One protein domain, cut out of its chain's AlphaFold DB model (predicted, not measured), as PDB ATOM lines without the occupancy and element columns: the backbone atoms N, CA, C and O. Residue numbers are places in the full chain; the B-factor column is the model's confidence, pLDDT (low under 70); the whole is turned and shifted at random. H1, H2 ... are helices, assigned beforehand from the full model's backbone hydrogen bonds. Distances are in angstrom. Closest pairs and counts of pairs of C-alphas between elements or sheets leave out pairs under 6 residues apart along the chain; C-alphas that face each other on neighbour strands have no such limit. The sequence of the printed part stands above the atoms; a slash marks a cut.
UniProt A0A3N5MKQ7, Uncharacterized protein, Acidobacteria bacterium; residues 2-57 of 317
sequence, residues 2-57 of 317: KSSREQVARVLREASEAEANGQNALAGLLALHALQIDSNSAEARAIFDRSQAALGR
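What this domain is: This is residues 2 to 57 of the 317 residues of an uncharacterized protein of Acidobacteria bacterium (UniProt A0A3N5MKQ7). Three helices run up and down as a slim bundle, with H2 touching both H1 and H3 along its length and H1 and H3 displaced toward opposite ends of the long axis. Lys 2 of H1 is at one end of that axis and Arg 57 of H3 at the other. The printed part has 56 residues with three named helices, in the order H1, H2, H3, and no named strand; its class is all helix. It is compact, with a radius of gyration of the C-alphas of 10.5 A, and only just elongated, spanning 38 by 19 by 13 A.

How they stand to each other: Start with H1, residues 2 to 20, and pass the tight link to H2, residues 24 to 37. These two form a helical hairpin: they touch at a shallow tilt of 13 degrees, opposite ways, and their closest C-alphas, of Ala 15 and Ala 27, are 4.4 A apart. A second tight link leads to H3, residues 42 to 57. H2 and H3 are also a helical hairpin, touching at a shallow tilt of 29 degrees, opposite ways; look at Gly 28 and Phe 48, their closest C-alphas, 4.7 A apart. H1 touches H3 with residues 12 to 19 alone, the same way at a shallow tilt of 26 degrees; the closest C-alphas, of Leu 12 and Ala 44, are 6.5 A apart. In H1, H2 and H3 every O i to N i+4 pair is within hydrogen-bond range.

Where its parts are: Find C-alpha 2 at (13.820, 0.782, -43.467); from there H1 runs 27.7 A to C-alpha 20. H2 begins at C-alpha 24, at (-10.010, 16.709, -39.738), and runs 20.2 A to C-alpha 37. H3 runs 23.2 A from C-alpha 42 to C-alpha 57, at (-20.240, 17.910, -43.959).

The domain as a whole: The C-alphas of Lys 2 and Arg 57 are the two farthest apart, at 38.1 A. The printed part has no cut, and neither link is long. The mean pLDDT of the printed part is 95.8; look to residue 57 for the one value under 70.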
ATOM      1  N   LYS A   2      14.435   0.816 -44.820       79.69
ATOM      2  CA  LYS A   2      13.820   0.782 -43.467       79.69
ATOM      3  C   LYS A   2      13.368   2.157 -42.938       79.69
ATOM      4  O   LYS A   2      12.255   2.276 -42.448       79.69
ATOM      5  N   SER A   3      14.185   3.190 -43.153       87.69
ATOM      6  CA  SER A   3      13.924   4.566 -42.697       87.69
ATOM      7  C   SER A   3      12.607   5.166 -43.228       87.69
ATOM      8  O   SER A   3      11.868   5.779 -42.469       87.69
ATOM      9  N   SER A   4      12.245   4.906 -44.491       90.81
ATOM     10  CA  SER A   4      10.992   5.413 -45.078       90.81
ATOM     11  C   SER A   4       9.742   4.783 -44.442       90.81
ATOM     12  O   SER A   4       8.780   5.494 -44.171       90.81
ATOM     13  N   ARG A   5       9.765   3.485 -44.104       94.81
ATOM     14  CA  ARG A   5       8.623   2.830 -43.435       94.81
ATOM     15  C   ARG A   5       8.390   3.356 -42.021       94.81
ATOM     16  O   ARG A   5       7.246   3.538 -41.623       94.81
ATOM     17  N   GLU A   6       9.461   3.601 -41.270       96.38
ATOM     18  CA  GLU A   6       9.370   4.182 -39.924       96.38
ATOM     19  C   GLU A   6       8.807   5.605 -39.972       96.38
ATOM     20  O   GLU A   6       7.971   5.970 -39.147       96.38
ATOM     21  N   GLN A   7       9.208   6.382 -40.982       95.50
ATOM     22  CA  GLN A   7       8.684   7.724 -41.205       95.50
ATOM     23  C   GLN A   7       7.184   7.705 -41.538       95.50
ATOM     24  O   GLN A   7       6.427   8.446 -40.918       95.50
ATOM     25  N   VAL A   8       6.734   6.815 -42.433       97.56
ATOM     26  CA  VAL A   8       5.300   6.647 -42.748       97.56
ATOM     27  C   VAL A   8       4.507   6.251 -41.502       97.56
ATOM     28  O   VAL A   8       3.484   6.864 -41.211       97.56
ATOM     29  N   ALA A   9       4.996   5.282 -40.723       97.62
ATOM     30  CA  ALA A   9       4.320   4.831 -39.506       97.62
ATOM     31  C   ALA A   9       4.190   5.940 -38.449       97.62
ATOM     32  O   ALA A   9       3.202   5.988 -37.715       97.62
ATOM     33  N   ARG A  10       5.177   6.841 -38.364       98.00
ATOM     34  CA  ARG A  10       5.109   8.011 -37.486       98.00
ATOM     35  C   ARG A  10       4.040   9.000 -37.957       98.00
ATOM     36  O   ARG A  10       3.195   9.379 -37.154       98.00
ATOM     37  N   VAL A  11       4.051   9.368 -39.239       97.56
ATOM     38  CA  VAL A  11       3.091  10.334 -39.806       97.56
ATOM     39  C   VAL A  11       1.655   9.810 -39.709       97.56
ATOM     40  O   VAL A  11       0.757  10.562 -39.350       97.56
ATOM     41  N   LEU A  12       1.430   8.513 -39.953       98.12
ATOM     42  CA  LEU A  12       0.106   7.893 -39.812       98.12
ATOM     43  C   LEU A  12      -0.427   7.937 -38.376       98.12
ATOM     44  O   LEU A  12      -1.618   8.158 -38.169       98.12
ATOM     45  N   ARG A  13       0.450   7.776 -37.379       98.44
ATOM     46  CA  ARG A  13       0.071   7.892 -35.966       98.44
ATOM     47  C   ARG A  13      -0.372   9.310 -35.622       98.44
ATOM     48  O   ARG A  13      -1.421   9.476 -35.012       98.44
ATOM     49  N   GLU A  14       0.398  10.307 -36.056       98.12
ATOM     50  CA  GLU A  14       0.068  11.726 -35.866       98.12
ATOM     51  C   GLU A  14      -1.241  12.089 -36.601       98.12
ATOM     52  O   GLU A  14      -2.086  12.791 -36.050       98.12
ATOM     53  N   ALA A  15      -1.466  11.543 -37.804       98.06
ATOM     54  CA  ALA A  15      -2.709  11.731 -38.553       98.06
ATOM     55  C   ALA A  15      -3.929  11.144 -37.820       98.06
ATOM     56  O   ALA A  15      -4.961  11.806 -37.713       98.06
ATOM     57  N   SER A  16      -3.806   9.927 -37.279       98.00
ATOM     58  CA  SER A  16      -4.876   9.281 -36.509       98.00
ATOM     59  C   SER A  16      -5.168  10.002 -35.190       98.00
ATOM     60  O   SER A  16      -6.320  10.041 -34.763       98.00
ATOM     61  N   GLU A  17      -4.150  10.564 -34.536       98.25
ATOM     62  CA  GLU A  17      -4.317  11.364 -33.320       98.25
ATOM     63  C   GLU A  17      -5.033  12.690 -33.621       98.25
ATOM     64  O   GLU A  17      -5.961  13.069 -32.908       98.25
ATOM     65  N   ALA A  18      -4.674  13.362 -34.720       97.50
ATOM     66  CA  ALA A  18      -5.379  14.555 -35.187       97.50
ATOM     67  C   ALA A  18      -6.855  14.261 -35.525       97.50
ATOM     68  O   ALA A  18      -7.732  15.039 -35.145       97.50
ATOM     69  N   GLU A  19      -7.142  13.124 -36.174       97.50
ATOM     70  CA  GLU A  19      -8.511  12.667 -36.466       97.50
ATOM     71  C   GLU A  19      -9.310  12.453 -35.168       97.50
ATOM     72  O   GLU A  19     -10.421  12.965 -35.032       97.50
ATOM     73  N   ALA A  20      -8.721  11.780 -34.172       96.94
ATOM     74  CA  ALA A  20      -9.354  11.547 -32.870       96.94
ATOM     75  C   ALA A  20      -9.650  12.846 -32.096       96.94
ATOM     76  O   ALA A  20     -10.636  12.917 -31.364       96.94
ATOM     77  N   ASN A  21      -8.837  13.887 -32.296       97.44
ATOM     78  CA  ASN A  21      -9.029  15.217 -31.714       97.44
ATOM     79  C   ASN A  21     -10.008  16.105 -32.513       97.44
ATOM     80  O   ASN A  21     -10.157  17.286 -32.203       97.44
ATOM     81  N   GLY A  22     -10.654  15.575 -33.560       96.06
ATOM     82  CA  GLY A  22     -11.578  16.321 -34.420       96.06
ATOM     83  C   GLY A  22     -10.894  17.299 -35.384       96.06
ATOM     84  O   GLY A  22     -11.566  18.084 -36.054       96.06
ATOM     85  N   GLN A  23      -9.565  17.259 -35.499       97.50
ATOM     86  CA  GLN A  23      -8.781  18.128 -36.379       97.50
ATOM     87  C   GLN A  23      -8.712  17.548 -37.801       97.50
ATOM     88  O   GLN A  23      -7.636  17.258 -38.327       97.50
ATOM     89  N   ASN A  24      -9.873  17.394 -38.444       96.94
ATOM     90  CA  ASN A  24     -10.010  16.709 -39.738       96.94
ATOM     91  C   ASN A  24      -9.155  17.337 -40.857       96.94
ATOM     92  O   ASN A  24      -8.606  16.624 -41.692       96.94
ATOM     93  N   ALA A  25      -8.972  18.663 -40.860       95.94
ATOM     94  CA  ALA A  25      -8.098  19.335 -41.827       95.94
ATOM     95  C   ALA A  25      -6.624  18.919 -41.680       95.94
ATOM     96  O   ALA A  25      -5.961  18.609 -42.672       95.94
ATOM     97  N   LEU A  26      -6.123  18.867 -40.441       97.56
ATOM     98  CA  LEU A  26      -4.748  18.460 -40.159       97.56
ATOM     99  C   LEU A  26      -4.545  16.967 -40.440       97.56
ATOM    100  O   LEU A  26      -3.559  16.599 -41.078       97.56
ATOM    101  N   ALA A  27      -5.498  16.124 -40.029       97.94
ATOM    102  CA  ALA A  27      -5.482  14.692 -40.314       97.94
ATOM    103  C   ALA A  27      -5.408  14.413 -41.828       97.94
ATOM    104  O   ALA A  27      -4.586  13.607 -42.268       97.94
ATOM    105  N   GLY A  28      -6.181  15.148 -42.637       97.31
ATOM    106  CA  GLY A  28      -6.138  15.066 -44.098       97.31
ATOM    107  C   GLY A  28      -4.782  15.466 -44.692       97.31
ATOM    108  O   GLY A  28      -4.261  14.764 -45.559       97.31
ATOM    109  N   LEU A  29      -4.165  16.550 -44.209       97.81
ATOM    110  CA  LEU A  29      -2.833  16.973 -44.666       97.81
ATOM    111  C   LEU A  29      -1.742  15.949 -44.313       97.81
ATOM    112  O   LEU A  29      -0.917  15.613 -45.164       97.81
ATOM    113  N   LEU A  30      -1.753  15.415 -43.087       97.88
ATOM    114  CA  LEU A  30      -0.792  14.397 -42.649       97.88
ATOM    115  C   LEU A  30      -0.954  13.089 -43.437       97.88
ATOM    116  O   LEU A  30       0.037  12.496 -43.868       97.88
ATOM    117  N   ALA A  31      -2.192  12.671 -43.700       97.88
ATOM    118  CA  ALA A  31      -2.484  11.512 -44.538       97.88
ATOM    119  C   ALA A  31      -1.998  11.699 -45.988       97.88
ATOM    120  O   ALA A  31      -1.421  10.780 -46.575       97.88
ATOM    121  N   LEU A  32      -2.152  12.902 -46.554       97.81
ATOM    122  CA  LEU A  32      -1.634  13.229 -47.884       97.81
ATOM    123  C   LEU A  32      -0.099  13.167 -47.929       97.81
ATOM    124  O   LEU A  32       0.465  12.622 -48.877       97.81
ATOM    125  N   HIS A  33       0.583  13.659 -46.893       97.38
ATOM    126  CA  HIS A  33       2.039  13.556 -46.787       97.38
ATOM    127  C   HIS A  33       2.503  12.092 -46.691       97.38
ATOM    128  O   HIS A  33       3.458  11.700 -47.361       97.38
ATOM    129  N   ALA A  34       1.790  11.246 -45.941       97.44
ATOM    130  CA  ALA A  34       2.080   9.813 -45.900       97.44
ATOM    131  C   ALA A  34       1.947   9.146 -47.286       97.44
ATOM    132  O   ALA A  34       2.790   8.319 -47.632       97.44
ATOM    133  N   LEU A  35       0.962   9.545 -48.104       97.50
ATOM    134  CA  LEU A  35       0.803   9.072 -49.490       97.50
ATOM    135  C   LEU A  35       1.922   9.542 -50.431       97.50
ATOM    136  O   LEU A  35       2.231   8.854 -51.402       97.50
ATOM    137  N   GLN A  36       2.543  10.694 -50.168       95.75
ATOM    138  CA  GLN A  36       3.710  11.147 -50.935       95.75
ATOM    139  C   GLN A  36       4.953  10.298 -50.640       95.75
ATOM    140  O   GLN A  36       5.763  10.068 -51.537       95.75
ATOM    141  N   ILE A  37       5.100   9.818 -49.399       95.19
ATOM    142  CA  ILE A  37       6.211   8.944 -49.001       95.19
ATOM    143  C   ILE A  37       5.962   7.498 -49.464       95.19
ATOM    144  O   ILE A  37       6.883   6.850 -49.961       95.19
ATOM    145  N   ASP A  38       4.734   6.994 -49.313       97.06
ATOM    146  CA  ASP A  38       4.303   5.676 -49.788       97.06
ATOM    147  C   ASP A  38       2.929   5.757 -50.463       97.06
ATOM    148  O   ASP A  38       1.873   5.713 -49.822       97.06
ATOM    149  N   SER A  39       2.954   5.822 -51.794       96.88
ATOM    150  CA  SER A  39       1.760   5.951 -52.632       96.88
ATOM    151  C   SER A  39       0.817   4.748 -52.567       96.88
ATOM    152  O   SER A  39      -0.342   4.864 -52.970       96.88
ATOM    153  N   ASN A  40       1.279   3.609 -52.041       97.25
ATOM    154  CA  ASN A  40       0.487   2.388 -51.906       97.25
ATOM    155  C   ASN A  40      -0.051   2.173 -50.480       97.25
ATOM    156  O   ASN A  40      -0.625   1.118 -50.198       97.25
ATOM    157  N   SER A  41       0.101   3.148 -49.577       97.62
ATOM    158  CA  SER A  41      -0.411   3.044 -48.209       97.62
ATOM    159  C   SER A  41      -1.944   3.105 -48.169       97.62
ATOM    160  O   SER A  41      -2.559   4.169 -48.273       97.62
ATOM    161  N   ALA A  42      -2.577   1.941 -47.987       97.88
ATOM    162  CA  ALA A  42      -4.031   1.826 -47.858       97.88
ATOM    163  C   ALA A  42      -4.575   2.573 -46.626       97.88
ATOM    164  O   ALA A  42      -5.661   3.147 -46.677       97.88
ATOM    165  N   GLU A  43      -3.806   2.603 -45.535       97.88
ATOM    166  CA  GLU A  43      -4.180   3.279 -44.289       97.88
ATOM    167  C   GLU A  43      -4.187   4.806 -44.447       97.88
ATOM    168  O   GLU A  43      -5.152   5.458 -44.048       97.88
ATOM    169  N   ALA A  44      -3.171   5.368 -45.116       97.88
ATOM    170  CA  ALA A  44      -3.113   6.801 -45.409       97.88
ATOM    171  C   ALA A  44      -4.325   7.248 -46.237       97.88
ATOM    172  O   ALA A  44      -4.963   8.254 -45.933       97.88
ATOM    173  N   ARG A  45      -4.692   6.456 -47.251       98.25
ATOM    174  CA  ARG A  45      -5.854   6.735 -48.100       98.25
ATOM    175  C   ARG A  45      -7.161   6.722 -47.305       98.25
ATOM    176  O   ARG A  45      -7.956   7.645 -47.433       98.25
ATOM    177  N   ALA A  46      -7.332   5.741 -46.419       98.06
ATOM    178  CA  ALA A  46      -8.516   5.645 -45.569       98.06
ATOM    179  C   ALA A  46      -8.667   6.842 -44.609       98.06
ATOM    180  O   ALA A  46      -9.778   7.343 -44.446       98.06
ATOM    181  N   ILE A  47      -7.576   7.315 -43.988       97.50
ATOM    182  CA  ILE A  47      -7.606   8.505 -43.112       97.50
ATOM    183  C   ILE A  47      -7.935   9.765 -43.925       97.50
ATOM    184  O   ILE A  47      -8.751  10.582 -43.493       97.50
ATOM    185  N   PHE A  48      -7.345   9.910 -45.115       97.88
ATOM    186  CA  PHE A  48      -7.614  11.042 -46.001       97.88
ATOM    187  C   PHE A  48      -9.090  11.106 -46.417       97.88
ATOM    188  O   PHE A  48      -9.719  12.154 -46.269       97.88
ATOM    189  N   ASP A  49      -9.663   9.986 -46.864       97.06
ATOM    190  CA  ASP A  49     -11.058   9.925 -47.311       97.06
ATOM    191  C   ASP A  49     -12.040  10.245 -46.168       97.06
ATOM    192  O   ASP A  49     -12.993  11.004 -46.364       97.06
ATOM    193  N   ARG A  50     -11.790   9.740 -44.947       97.69
ATOM    194  CA  ARG A  50     -12.598  10.083 -43.758       97.69
ATOM    195  C   ARG A  50     -12.487  11.561 -43.392       97.69
ATOM    196  O   ARG A  50     -13.506  12.201 -43.130       97.69
ATOM    197  N   SER A  51     -11.274  12.110 -43.439       97.12
ATOM    198  CA  SER A  51     -11.008  13.524 -43.156       97.12
ATOM    199  C   SER A  51     -11.722  14.448 -44.151       97.12
ATOM    200  O   SER A  51     -12.368  15.413 -43.747       97.12
ATOM    201  N   GLN A  52     -11.683  14.124 -45.448       95.69
ATOM    202  CA  GLN A  52     -12.406  14.857 -46.495       95.69
ATOM    203  C   GLN A  52     -13.925  14.761 -46.317       95.69
ATOM    204  O   GLN A  52     -14.623  15.770 -46.416       95.69
ATOM    205  N   ALA A  53     -14.446  13.572 -45.997       95.44
ATOM    206  CA  ALA A  53     -15.872  13.384 -45.736       95.44
ATOM    207  C   ALA A  53     -16.360  14.211 -44.533       95.44
ATOM    208  O   ALA A  53     -17.469  14.747 -44.563       95.44
ATOM    209  N   ALA A  54     -15.536  14.343 -43.491       94.56
ATOM    210  CA  ALA A  54     -15.849  15.171 -42.332       94.56
ATOM    211  C   ALA A  54     -15.861  16.674 -42.673       94.56
ATOM    212  O   ALA A  54     -16.777  17.381 -42.257       94.56
ATOM    213  N   LEU A  55     -14.906  17.146 -43.481       92.62
ATOM    214  CA  LEU A  55     -14.837  18.546 -43.930       92.62
ATOM    215  C   LEU A  55     -15.970  18.919 -44.897       92.62
ATOM    216  O   LEU A  55     -16.496  20.030 -44.840       92.62
ATOM    217  N   GLY A  56     -16.382  17.986 -45.758       85.62
ATOM    218  CA  GLY A  56     -17.505  18.184 -46.675       85.62
ATOM    219  C   GLY A  56     -18.853  18.338 -45.963       85.62
ATOM    220  O   GLY A  56     -19.735  19.019 -46.477       85.62
ATOM    221  N   ARG A  57     -19.013  17.761 -44.763       69.56
ATOM    222  CA  ARG A  57     -20.240  17.910 -43.959       69.56
ATOM    223  C   ARG A  57     -20.344  19.249 -43.236       69.56
ATOM    224  O   ARG A  57     -21.452  19.694 -42.988       69.56
TER     225      ARG A  57